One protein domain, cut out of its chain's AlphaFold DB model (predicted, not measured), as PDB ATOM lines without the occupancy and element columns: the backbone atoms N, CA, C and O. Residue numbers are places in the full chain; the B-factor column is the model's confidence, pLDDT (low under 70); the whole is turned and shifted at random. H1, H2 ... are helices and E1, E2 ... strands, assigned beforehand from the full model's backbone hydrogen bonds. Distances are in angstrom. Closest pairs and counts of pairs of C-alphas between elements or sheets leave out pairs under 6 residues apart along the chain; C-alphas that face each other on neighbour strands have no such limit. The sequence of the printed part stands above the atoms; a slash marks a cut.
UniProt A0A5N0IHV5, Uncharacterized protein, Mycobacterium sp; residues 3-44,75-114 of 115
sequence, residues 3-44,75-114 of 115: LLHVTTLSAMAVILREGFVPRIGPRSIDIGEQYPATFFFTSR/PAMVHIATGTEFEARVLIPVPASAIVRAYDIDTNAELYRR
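AT A GLANCE: This is residues 3 to 44 and 75 to 114 of the 115 residues of an uncharacterized protein of Mycobacterium sp (UniProt A0A5N0IHV5). Five short strands stand in a loose row, with E1 in the middle, the antiparallel pair E2 E3 to one side of it and the antiparallel hairpin E4 E5 to the other. H1 packs over one face of this row at its E4 end, and H2 lies far from the hairpin, beyond E2. The printed part has 82 residues with two named helices and five named strands, in the order E1 H1 H2 E2 E3 E4 E5; the class is mixed, helices and strands, with under half of the residues in named elements. It is compact, with a radius of gyration of the C-alphas of 13.2 A, and spans 34 by 25 by 24 A.

HOW THE PARTS SIT: E1, residues 3 to 8, pairs with no named strand. Between E1 and E2, residues 38 to 41, 8 pairs of C-alphas are within 8 A, the closest being those of His 5 and Phe 40 at 4.8 A. H1, residues 9 to 18, meets E1 only through their link. Its C-alpha of Leu 16 is 7.2 A from that of Ile 99 in E4, residues 99 to 104, the closest pair of the two. H2, residues 26 to 30, is apart from H1 and from E1. E2 and E3, residues 87 to 90, are antiparallel at 150 degrees, with N 40 and O 88 within hydrogen-bond range at 2.8 A and N 90 and O 38 at 2.9 A. Residues 79 to 80 also pair, antiparallel, with residues 88 to 89 of E3. E1 and E4 are near each other, with 10 pairs of C-alphas within 10 A. E4 and E5, residues 110 to 113, form a hairpin, antiparallel at 174 degrees, with N 102 and O 112 within hydrogen-bond range at 2.8 A. Every O i to N i+4 pair is within hydrogen-bond range in H2, and 4 of 6 are in H1.

IN THESE COORDINATES: E1 begins at C-alpha 3 (187.211, 143.283, 206.967) and is 16.8 A long. H1 measures 14.7 A and H2 6.6 A. E2 measures 10.4 A and E3 10.3 A. E4 measures 14.9 A. E5 is 7.4 A long and ends at C-alpha 113 (200.669, 148.417, 203.852).

THE WHOLE: The C-alphas of Gly 32 and Arg 114, the two farthest apart, are 35.9 A apart. Residues 45 to 74 are not printed; C-alphas 44 and 75 are 17.6 A apart across this cut, which falls in the link from E2 to E3. Of the links that are printed whole, E1 to H1 and E4 to E5 are tight and the others are short. Residues 75 to 86 hold no named element. The mean pLDDT of the printed part is 91.7, and residues 82 to 84 are under 70.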
ATOM      1  N   LEU A   3     187.805 144.323 207.809       97.50
ATOM      2  CA  LEU A   3     187.211 143.283 206.967       97.50
ATOM      3  C   LEU A   3     188.240 142.764 205.960       97.50
ATOM      4  O   LEU A   3     189.156 143.496 205.576       97.50
ATOM      5  N   LEU A   4     188.078 141.517 205.511       98.06
ATOM      6  CA  LEU A   4     189.032 140.838 204.632       98.06
ATOM      7  C   LEU A   4     188.388 140.452 203.298       98.06
ATOM      8  O   LEU A   4     187.310 139.875 203.279       98.06
ATOM      9  N   HIS A   5     189.052 140.719 202.182       97.12
ATOM     10  CA  HIS A   5     188.609 140.314 200.850       97.12
ATOM     11  C   HIS A   5     189.671 139.448 200.182       97.12
ATOM     12  O   HIS A   5     190.831 139.848 200.119       97.12
ATOM     13  N   VAL A   6     189.268 138.292 199.658       96.38
ATOM     14  CA  VAL A   6     190.152 137.403 198.894       96.38
ATOM     15  C   VAL A   6     190.022 137.719 197.416       96.38
ATOM     16  O   VAL A   6     188.914 137.814 196.890       96.38
ATOM     17  N   THR A   7     191.152 137.883 196.742       95.44
ATOM     18  CA  THR A   7     191.199 138.157 195.306       95.44
ATOM     19  C   THR A   7     192.502 137.643 194.699       95.44
ATOM     20  O   THR A   7     193.377 137.173 195.423       95.44
ATOM     21  N   THR A   8     192.649 137.726 193.379       95.38
ATOM     22  CA  THR A   8     193.905 137.376 192.703       95.38
ATOM     23  C   THR A   8     194.920 138.508 192.812       95.38
ATOM     24  O   THR A   8     194.563 139.688 192.932       95.38
ATOM     25  N   LEU A   9     196.208 138.176 192.719       94.62
ATOM     26  CA  LEU A   9     197.284 139.166 192.730       94.62
ATOM     27  C   LEU A   9     197.112 140.244 191.638       94.62
ATOM     28  O   LEU A   9     197.326 141.433 191.898       94.62
ATOM     29  N   SER A  10     196.682 139.866 190.429       94.44
ATOM     30  CA  SER A  10     196.416 140.825 189.347       94.44
ATOM     31  C   SER A  10     195.246 141.764 189.655       94.44
ATOM     32  O   SER A  10     195.349 142.976 189.435       94.44
ATOM     33  N   ALA A  11     194.151 141.243 190.214       95.00
ATOM     34  CA  ALA A  11     192.994 142.042 190.606       95.00
ATOM     35  C   ALA A  11     193.330 143.001 191.758       95.00
ATOM     36  O   ALA A  11     192.886 144.154 191.746       95.00
ATOM     37  N   MET A  12     194.180 142.580 192.701       96.50
ATOM     38  CA  MET A  12     194.661 143.439 193.786       96.50
ATOM     39  C   MET A  12     195.313 144.718 193.259       96.50
ATOM     40  O   MET A  12     195.033 145.795 193.784       96.50
ATOM     41  N   ALA A  13     196.135 144.644 192.210       94.56
ATOM     42  CA  ALA A  13     196.787 145.828 191.645       94.56
ATOM     43  C   ALA A  13     195.776 146.883 191.149       94.56
ATOM     44  O   ALA A  13     196.013 148.086 191.283       94.56
ATOM     45  N   VAL A  14     194.637 146.443 190.607       96.00
ATOM     46  CA  VAL A  14     193.543 147.330 190.182       96.00
ATOM     47  C   VAL A  14     192.800 147.884 191.397       96.00
ATOM     48  O   VAL A  14     192.605 149.096 191.494       96.00
ATOM     49  N   ILE A  15     192.450 147.024 192.357       97.69
ATOM     50  CA  ILE A  15     191.720 147.399 193.577       97.69
ATOM     51  C   ILE A  15     192.508 148.419 194.411       97.69
ATOM     52  O   ILE A  15     191.936 149.384 194.911       97.69
ATOM     53  N   LEU A  16     193.832 148.274 194.514       97.44
ATOM     54  CA  LEU A  16     194.688 149.234 195.218       97.44
ATOM     55  C   LEU A  16     194.684 150.630 194.576       97.44
ATOM     56  O   LEU A  16     194.925 151.618 195.268       97.44
ATOM     57  N   ARG A  17     194.416 150.730 193.269       96.38
ATOM     58  CA  ARG A  17     194.347 152.006 192.546       96.38
ATOM     59  C   ARG A  17     192.945 152.609 192.569       96.38
ATOM     60  O   ARG A  17     192.806 153.819 192.708       96.38
ATOM     61  N   GLU A  18     191.924 151.782 192.382       96.69
ATOM     62  CA  GLU A  18     190.560 152.233 192.070       96.69
ATOM     63  C   GLU A  18     189.575 152.031 193.229       96.69
ATOM     64  O   GLU A  18     188.506 152.639 193.246       96.69
ATOM     65  N   GLY A  19     189.949 151.236 194.230       97.56
ATOM     66  CA  GLY A  19     189.049 150.758 195.269       97.56
ATOM     67  C   GLY A  19     188.203 149.578 194.792       97.56
ATOM     68  O   GLY A  19     188.431 149.001 193.728       97.56
ATOM     69  N   PHE A  20     187.204 149.216 195.593       97.31
ATOM     70  CA  PHE A  20     186.232 148.197 195.223       97.31
ATOM     71  C   PHE A  20     185.026 148.845 194.564       97.31
ATOM     72  O   PHE A  20     184.410 149.764 195.108       97.31
ATOM     73  N   VAL A  21     184.655 148.306 193.409       95.12
ATOM     74  CA  VAL A  21     183.419 148.648 192.716       95.12
ATOM     75  C   VAL A  21     182.503 147.427 192.800       95.12
ATOM     76  O   VAL A  21     182.833 146.414 192.181       95.12
ATOM     77  N   PRO A  22     181.377 147.498 193.536       93.06
ATOM     78  CA  PRO A  22     180.392 146.424 193.595       93.06
ATOM     79  C   PRO A  22     179.949 145.990 192.198       93.06
ATOM     80  O   PRO A  22     179.565 146.820 191.369       93.06
ATOM     81  N   ARG A  23     180.025 144.686 191.926       90.44
ATOM     82  CA  ARG A  23     179.671 144.073 190.638       90.44
ATOM     83  C   ARG A  23     179.100 142.685 190.890       90.44
ATOM     84  O   ARG A  23     179.499 142.023 191.837       90.44
ATOM     85  N   ILE A  24     178.196 142.244 190.021       87.06
ATOM     86  CA  ILE A  24     177.734 140.853 190.019       87.06
ATOM     87  C   ILE A  24     178.750 140.044 189.209       87.06
ATOM     88  O   ILE A  24     178.944 140.305 188.019       87.06
ATOM     89  N   GLY A  25     179.444 139.113 189.865       81.50
ATOM     90  CA  GLY A  25     180.393 138.212 189.209       81.50
ATOM     91  C   GLY A  25     179.693 137.067 188.462       81.50
ATOM     92  O   GLY A  25     178.524 136.798 188.722       81.50
ATOM     93  N   PRO A  26     180.389 136.336 187.572       80.25
ATOM     94  CA  PRO A  26     179.804 135.201 186.850       80.25
ATOM     95  C   PRO A  26     179.161 134.158 187.776       80.25
ATOM     96  O   PRO A  26     178.014 133.784 187.577       80.25
ATOM     97  N   ARG A  27     179.837 133.785 188.869       79.31
ATOM     98  CA  ARG A  27     179.281 132.835 189.850       79.31
ATOM     99  C   ARG A  27     178.093 133.382 190.630       79.31
ATOM    100  O   ARG A  27     177.170 132.640 190.939       79.31
ATOM    101  N   SER A  28     178.100 134.682 190.921       82.38
ATOM    102  CA  SER A  28     176.958 135.375 191.521       82.38
ATOM    103  C   SER A  28     175.722 135.305 190.619       82.38
ATOM    104  O   SER A  28     174.608 135.156 191.117       82.38
ATOM    105  N   ILE A  29     175.905 135.361 189.293       84.75
ATOM    106  CA  ILE A  29     174.818 135.174 188.320       84.75
ATOM    107  C   ILE A  29     174.253 133.753 188.427       84.75
ATOM    108  O   ILE A  29     173.034 133.596 188.494       84.75
ATOM    109  N   ASP A  30     175.119 132.740 188.502       83.12
ATOM    110  CA  ASP A  30     174.708 131.329 188.546       83.12
ATOM    111  C   ASP A  30     173.868 130.987 189.788       83.12
ATOM    112  O   ASP A  30     172.975 130.142 189.721       83.12
ATOM    113  N   ILE A  31     174.098 131.679 190.910       81.62
ATOM    114  CA  ILE A  31     173.333 131.508 192.160       81.62
ATOM    115  C   ILE A  31     172.165 132.498 192.314       81.62
ATOM    116  O   ILE A  31     171.478 132.490 193.337       81.62
ATOM    117  N   GLY A  32     171.909 133.340 191.307       84.69
ATOM    118  CA  GLY A  32     170.762 134.250 191.272       84.69
ATOM    119  C   GLY A  32     170.912 135.526 192.107       84.69
ATOM    120  O   GLY A  32     169.907 136.093 192.544       84.69
ATOM    121  N   GLU A  33     172.139 135.995 192.339       85.25
ATOM    122  CA  GLU A  33     172.378 137.261 193.029       85.25
ATOM    123  C   GLU A  33     171.799 138.442 192.231       85.25
ATOM    124  O   GLU A  33     172.047 138.602 191.037       85.25
ATOM    125  N   GLN A  34     171.003 139.283 192.897       85.69
ATOM    126  CA  GLN A  34     170.227 140.338 192.230       85.69
ATOM    127  C   GLN A  34     170.883 141.719 192.265       85.69
ATOM    128  O   GLN A  34     170.499 142.597 191.492       85.69
ATOM    129  N   TYR A  35     171.841 141.937 193.167       87.75
ATOM    130  CA  TYR A  35     172.392 143.260 193.440       87.75
ATOM    131  C   TYR A  35     173.917 143.226 193.377       87.75
ATOM    132  O   TYR A  35     174.513 142.317 193.941       87.75
ATOM    133  N   PRO A  36     174.566 144.219 192.743       92.06
ATOM    134  CA  PRO A  36     176.012 144.361 192.820       92.06
ATOM    135  C   PRO A  36     176.463 144.542 194.271       92.06
ATOM    136  O   PRO A  36     175.995 145.452 194.959       92.06
ATOM    137  N   ALA A  37     177.403 143.714 194.711       92.44
ATOM    138  CA  ALA A  37     177.979 143.786 196.044       92.44
ATOM    139  C   ALA A  37     179.497 143.574 195.999       92.44
ATOM    140  O   ALA A  37     180.063 143.085 195.021       92.44
ATOM    141  N   THR A  38     180.168 143.973 197.072       93.94
ATOM    142  CA  THR A  38     181.503 143.487 197.414       93.94
ATOM    143  C   THR A  38     181.401 142.697 198.707       93.94
ATOM    144  O   THR A  38     180.865 143.199 199.699       93.94
ATOM    145  N   PHE A  39     181.903 141.468 198.672       92.62
ATOM    146  CA  PHE A  39     181.875 140.541 199.795       92.62
ATOM    147  C   PHE A  39     183.191 140.558 200.551       92.62
ATOM    148  O   PHE A  39     184.268 140.623 199.954       92.62
ATOM    149  N   PHE A  40     183.087 140.479 201.868       95.69
ATOM    150  CA  PHE A  40     184.213 140.439 202.774       95.69
ATOM    151  C   PHE A  40     183.970 139.401 203.865       95.69
ATOM    152  O   PHE A  40     182.843 139.210 204.316       95.69
ATOM    153  N   PHE A  41     185.038 138.799 204.360       96.00
ATOM    154  CA  PHE A  41     185.032 138.050 205.602       96.00
ATOM    155  C   PHE A  41     185.128 139.008 206.788       96.00
ATOM    156  O   PHE A  41     185.874 139.993 206.760       96.00
ATOM    157  N   THR A  42     184.371 138.711 207.838       95.06
ATOM    158  CA  THR A  42     184.328 139.520 209.067       95.06
ATOM    159  C   THR A  42     185.467 139.207 210.033       95.06
ATOM    160  O   THR A  42     185.737 139.992 210.941       95.06
ATOM    161  N   SER A  43     186.148 138.073 209.852       94.06
ATOM    162  CA  SER A  43     187.255 137.645 210.702       94.06
ATOM    163  C   SER A  43     188.229 136.733 209.956       94.06
ATOM    164  O   SER A  43     187.922 136.175 208.901       94.06
ATOM    165  N   ARG A  44     189.424 136.553 210.531       93.62
ATOM    166  CA  ARG A  44     190.390 135.565 210.036       93.62
ATOM    167  C   ARG A  44     189.854 134.138 210.157       93.62
ATOM    168  O   ARG A  44     190.049 133.354 209.245       93.62
ATOM    169  N   PRO A  75     181.072 150.769 210.172       92.88
ATOM    170  CA  PRO A  75     180.035 149.755 210.358       92.88
ATOM    171  C   PRO A  75     178.689 150.099 209.700       92.88
ATOM    172  O   PRO A  75     177.975 149.193 209.287       92.88
ATOM    173  N   ALA A  76     178.350 151.384 209.547       93.12
ATOM    174  CA  ALA A  76     177.126 151.820 208.873       93.12
ATOM    175  C   ALA A  76     177.091 151.484 207.368       93.12
ATOM    176  O   ALA A  76     176.013 151.444 206.777       93.12
ATOM    177  N   MET A  77     178.248 151.240 206.741       92.56
ATOM    178  CA  MET A  77     178.350 150.814 205.337       92.56
ATOM    179  C   MET A  77     178.202 149.297 205.161       92.56
ATOM    180  O   MET A  77     178.084 148.819 204.032       92.56
ATOM    181  N   VAL A  78     178.275 148.535 206.253       92.62
ATOM    182  CA  VAL A  78     178.463 147.086 206.223       92.62
ATOM    183  C   VAL A  78     177.158 146.388 206.571       92.62
ATOM    184  O   VAL A  78     176.587 146.588 207.641       92.62
ATOM    185  N   HIS A  79     176.698 145.514 205.680       91.50
ATOM    186  CA  HIS A  79     175.557 144.650 205.949       91.50
ATOM    187  C   HIS A  79     176.053 143.248 206.298       91.50
ATOM    188  O   HIS A  79     176.631 142.567 205.456       91.50
ATOM    189  N   ILE A  80     175.783 142.806 207.523       86.50
ATOM    190  CA  ILE A  80     176.034 141.436 207.981       86.50
ATOM    191  C   ILE A  80     174.667 140.808 208.222       86.50
ATOM    192  O   ILE A  80     173.858 141.351 208.978       86.50
ATOM    193  N   ALA A  81     174.366 139.710 207.533       75.81
ATOM    194  CA  ALA A  81     173.099 139.025 207.737       75.81
ATOM    195  C   ALA A  81     173.123 138.257 209.068       75.81
ATOM    196  O   ALA A  81     174.093 137.583 209.416       75.81
ATOM    197  N   THR A  82     172.032 138.352 209.825       66.81
ATOM    198  CA  THR A  82     171.837 137.578 211.055       66.81
ATOM    199  C   THR A  82     171.850 136.083 210.735       66.81
ATOM    200  O   THR A  82     171.020 135.625 209.952       66.81
ATOM    201  N   GLY A  83     172.772 135.335 211.346       66.12
ATOM    202  CA  GLY A  83     172.960 133.895 211.117       66.12
ATOM    203  C   GLY A  83     174.105 133.535 210.162       66.12
ATOM    204  O   GLY A  83     174.513 132.377 210.136       66.12
ATOM    205  N   THR A  84     174.672 134.508 209.440       65.56
ATOM    206  CA  THR A  84     175.905 134.356 208.643       65.56
ATOM    207  C   THR A  84     176.904 135.440 209.039       65.56
ATOM    208  O   THR A  84     177.333 136.255 208.228       65.56
ATOM    209  N   GLU A  85     177.274 135.452 210.323       71.69
ATOM    210  CA  GLU A  85     178.155 136.467 210.930       71.69
ATOM    211  C   GLU A  85     179.569 136.501 210.331       71.69
ATOM    212  O   GLU A  85     180.342 137.412 210.614       71.69
ATOM    213  N   PHE A  86     179.901 135.520 209.495       78.75
ATOM    214  CA  PHE A  86     181.194 135.331 208.848       78.75
ATOM    215  C   PHE A  86     181.344 136.123 207.540       78.75
ATOM    216  O   PHE A  86     182.471 136.335 207.089       78.75
ATOM    217  N   GLU A  87     180.236 136.589 206.951       84.88
ATOM    218  CA  GLU A  87     180.215 137.306 205.673       84.88
ATOM    219  C   GLU A  87     179.575 138.693 205.814       84.88
ATOM    220  O   GLU A  87     178.463 138.868 206.316       84.88
ATOM    221  N   ALA A  88     180.297 139.695 205.330       91.44
ATOM    222  CA  ALA A  88     179.867 141.072 205.204       91.44
ATOM    223  C   ALA A  88     179.690 141.423 203.725       91.44
ATOM    224  O   ALA A  88     180.553 141.128 202.899       91.44
ATOM    225  N   ARG A  89     178.612 142.137 203.396       92.56
ATOM    226  CA  ARG A  89     178.395 142.702 202.059       92.56
ATOM    227  C   ARG A  89     178.334 144.223 202.110       92.56
ATOM    228  O   ARG A  89     177.712 144.807 203.001       92.56
ATOM    229  N   VAL A  90     178.939 144.861 201.115       94.31
ATOM    230  CA  VAL A  90     178.900 146.312 200.909       94.31
ATOM    231  C   VAL A  90     178.339 146.587 199.517       94.31
ATOM    232  O   VAL A  90     178.822 146.043 198.529       94.31
ATOM    233  N   LEU A  91     177.294 147.414 199.444       94.38
ATOM    234  CA  LEU A  91     176.539 147.677 198.205       94.38
ATOM    235  C   LEU A  91     176.991 148.948 197.475       94.38
ATOM    236  O   LEU A  91     176.528 149.245 196.376       94.38
ATOM    237  N   ILE A  92     177.879 149.721 198.097       94.88
ATOM    238  CA  ILE A  92     178.415 150.976 197.570       94.88
ATOM    239  C   ILE A  92     179.925 150.858 197.336       94.88
ATOM    240  O   ILE A  92     180.567 150.012 197.960       94.88
ATOM    241  N   PRO A  93     180.512 151.684 196.453       96.81
ATOM    242  CA  PRO A  93     181.952 151.676 196.235       96.81
ATOM    243  C   PRO A  93     182.747 151.871 197.530       96.81
ATOM    244  O   PRO A  93     182.449 152.765 198.325       96.81
ATOM    245  N   VAL A  94     183.786 151.056 197.710       97.31
ATOM    246  CA  VAL A  94     184.755 151.207 198.799       97.31
ATOM    247  C   VAL A  94     185.988 151.903 198.230       97.31
ATOM    248  O   VAL A  94     186.626 151.350 197.333       97.31
ATOM    249  N   PRO A  95     186.357 153.100 198.713       97.00
ATOM    250  CA  PRO A  95     187.492 153.825 198.156       97.00
ATOM    251  C   PRO A  95     188.808 153.092 198.439       97.00
ATOM    252  O   PRO A  95     188.964 152.471 199.488       97.00
ATOM    253  N   ALA A  96     189.801 153.238 197.555       97.38
ATOM    254  CA  ALA A  96     191.147 152.689 197.770       97.38
ATOM    255  C   ALA A  96     191.769 153.160 199.095       97.38
ATOM    256  O   ALA A  96     192.519 152.432 199.738       97.38
ATOM    257  N   SER A  97     191.399 154.363 199.552       97.06
ATOM    258  CA  SER A  97     191.821 154.890 200.845       97.06
ATOM    259  C   SER A  97     191.323 154.070 202.030       97.06
ATOM    260  O   SER A  97     191.859 154.263 203.107       97.06
ATOM    261  N   ALA A  98     190.328 153.193 201.891       97.69
ATOM    262  CA  ALA A  98     189.905 152.288 202.959       97.69
ATOM    263  C   ALA A  98     190.823 151.063 203.104       97.69
ATOM    264  O   ALA A  98     190.764 150.378 204.121       97.69
ATOM    265  N   ILE A  99     191.670 150.778 202.111       98.38
ATOM    266  CA  ILE A  99     192.587 149.639 202.132       98.38
ATOM    267  C   ILE A  99     193.770 149.968 203.041       98.38
ATOM    268  O   ILE A  99     194.443 150.984 202.864       98.38
ATOM    269  N   VAL A 100     194.032 149.101 204.018       98.31
ATOM    270  CA  VAL A 100     195.071 149.326 205.034       98.31
ATOM    271  C   VAL A 100     196.255 148.380 204.902       98.31
ATOM    272  O   VAL A 100     197.388 148.779 205.177       98.31
ATOM    273  N   ARG A 101     196.027 147.152 204.429       98.19
ATOM    274  CA  ARG A 101     197.087 146.188 204.106       98.19
ATOM    275  C   ARG A 101     196.621 145.168 203.073       98.19
ATOM    276  O   ARG A 101     195.421 144.986 202.886       98.19
ATOM    277  N   ALA A 102     197.572 144.483 202.454       98.31
ATOM    278  CA  ALA A 102     197.329 143.247 201.728       98.31
ATOM    279  C   ALA A 102     198.474 142.258 201.961       98.31
ATOM    280  O   ALA A 102     199.627 142.668 202.136       98.31
ATOM    281  N   TYR A 103     198.152 140.971 201.977       98.12
ATOM    282  CA  TYR A 103     199.120 139.900 202.182       98.12
ATOM    283  C   TYR A 103     198.767 138.668 201.355       98.12
ATOM    284  O   TYR A 103     197.609 138.454 201.005       98.12
ATOM    285  N   ASP A 104     199.779 137.875 201.048       97.00
ATOM    286  CA  ASP A 104     199.639 136.576 200.399       97.00
ATOM    287  C   ASP A 104     198.931 135.581 201.333       97.00
ATOM    288  O   ASP A 104     199.305 135.477 202.505       97.00
ATOM    289  N   ILE A 105     197.887 134.890 200.858       95.25
ATOM    290  CA  ILE A 105     197.024 134.086 201.741       95.25
ATOM    291  C   ILE A 105     197.760 132.889 202.363       95.25
ATOM    292  O   ILE A 105     197.511 132.557 203.525       95.25
ATOM    293  N   ASP A 106     198.697 132.291 201.626       92.25
ATOM    294  CA  ASP A 106     199.373 131.052 202.010       92.25
ATOM    295  C   ASP A 106     200.600 131.331 202.880       92.25
ATOM    296  O   ASP A 106     200.814 130.725 203.933       92.25
ATOM    297  N   THR A 107     201.414 132.296 202.463       95.44
ATOM    298  CA  THR A 107     202.689 132.619 203.111       95.44
ATOM    299  C   THR A 107     202.554 133.695 204.185       95.44
ATOM    300  O   THR A 107     203.460 133.865 205.002       95.44
ATOM    301  N   ASN A 108     201.434 134.428 204.211       95.38
ATOM    302  CA  ASN A 108     201.241 135.657 204.990       95.38
ATOM    303  C   ASN A 108     202.300 136.740 204.699       95.38
ATOM    304  O   ASN A 108     202.483 137.658 205.505       95.38
ATOM    305  N   ALA A 109     203.002 136.658 203.563       97.25
ATOM    306  CA  ALA A 109     203.943 137.686 203.147       97.25
ATOM    307  C   ALA A 109     203.198 139.005 202.913       97.25
ATOM    308  O   ALA A 109     202.187 139.050 202.213       97.25
ATOM    309  N   GLU A 110     203.687 140.094 203.505       97.75
ATOM    310  CA  GLU A 110     203.086 141.412 203.315       97.75
ATOM    311  C   GLU A 110     203.388 141.939 201.908       97.75
ATOM    312  O   GLU A 110     204.547 142.074 201.517       97.75
ATOM    313  N   LEU A 111     202.331 142.266 201.167       97.25
ATOM    314  CA  LEU A 111     202.406 142.772 199.794       97.25
ATOM    315  C   LEU A 111     202.107 144.271 199.725       97.25
ATOM    316  O   LEU A 111     202.594 144.978 198.842       97.25
ATOM    317  N   TYR A 112     201.304 144.769 200.665       97.62
ATOM    318  CA  TYR A 112     200.934 146.172 200.767       97.62
ATOM    319  C   TYR A 112     200.663 146.553 202.222       97.62
ATOM    320  O   TYR A 112     200.023 145.809 202.964       97.62
ATOM    321  N   ARG A 113     201.071 147.764 202.603       96.81
ATOM    322  CA  ARG A 113     200.669 148.417 203.852       96.81
ATOM    323  C   ARG A 113     200.569 149.918 203.630       96.81
ATOM    324  O   ARG A 113     201.506 150.538 203.120       96.81
ATOM    325  N   ARG A 114     199.437 150.504 204.023       92.62
ATOM    326  CA  ARG A 114     199.246 151.956 203.992       92.62
ATOM    327  C   ARG A 114     200.166 152.591 205.043       92.62
ATOM    328  O   ARG A 114     200.161 152.161 206.195       92.62
TER     329      ARG A 114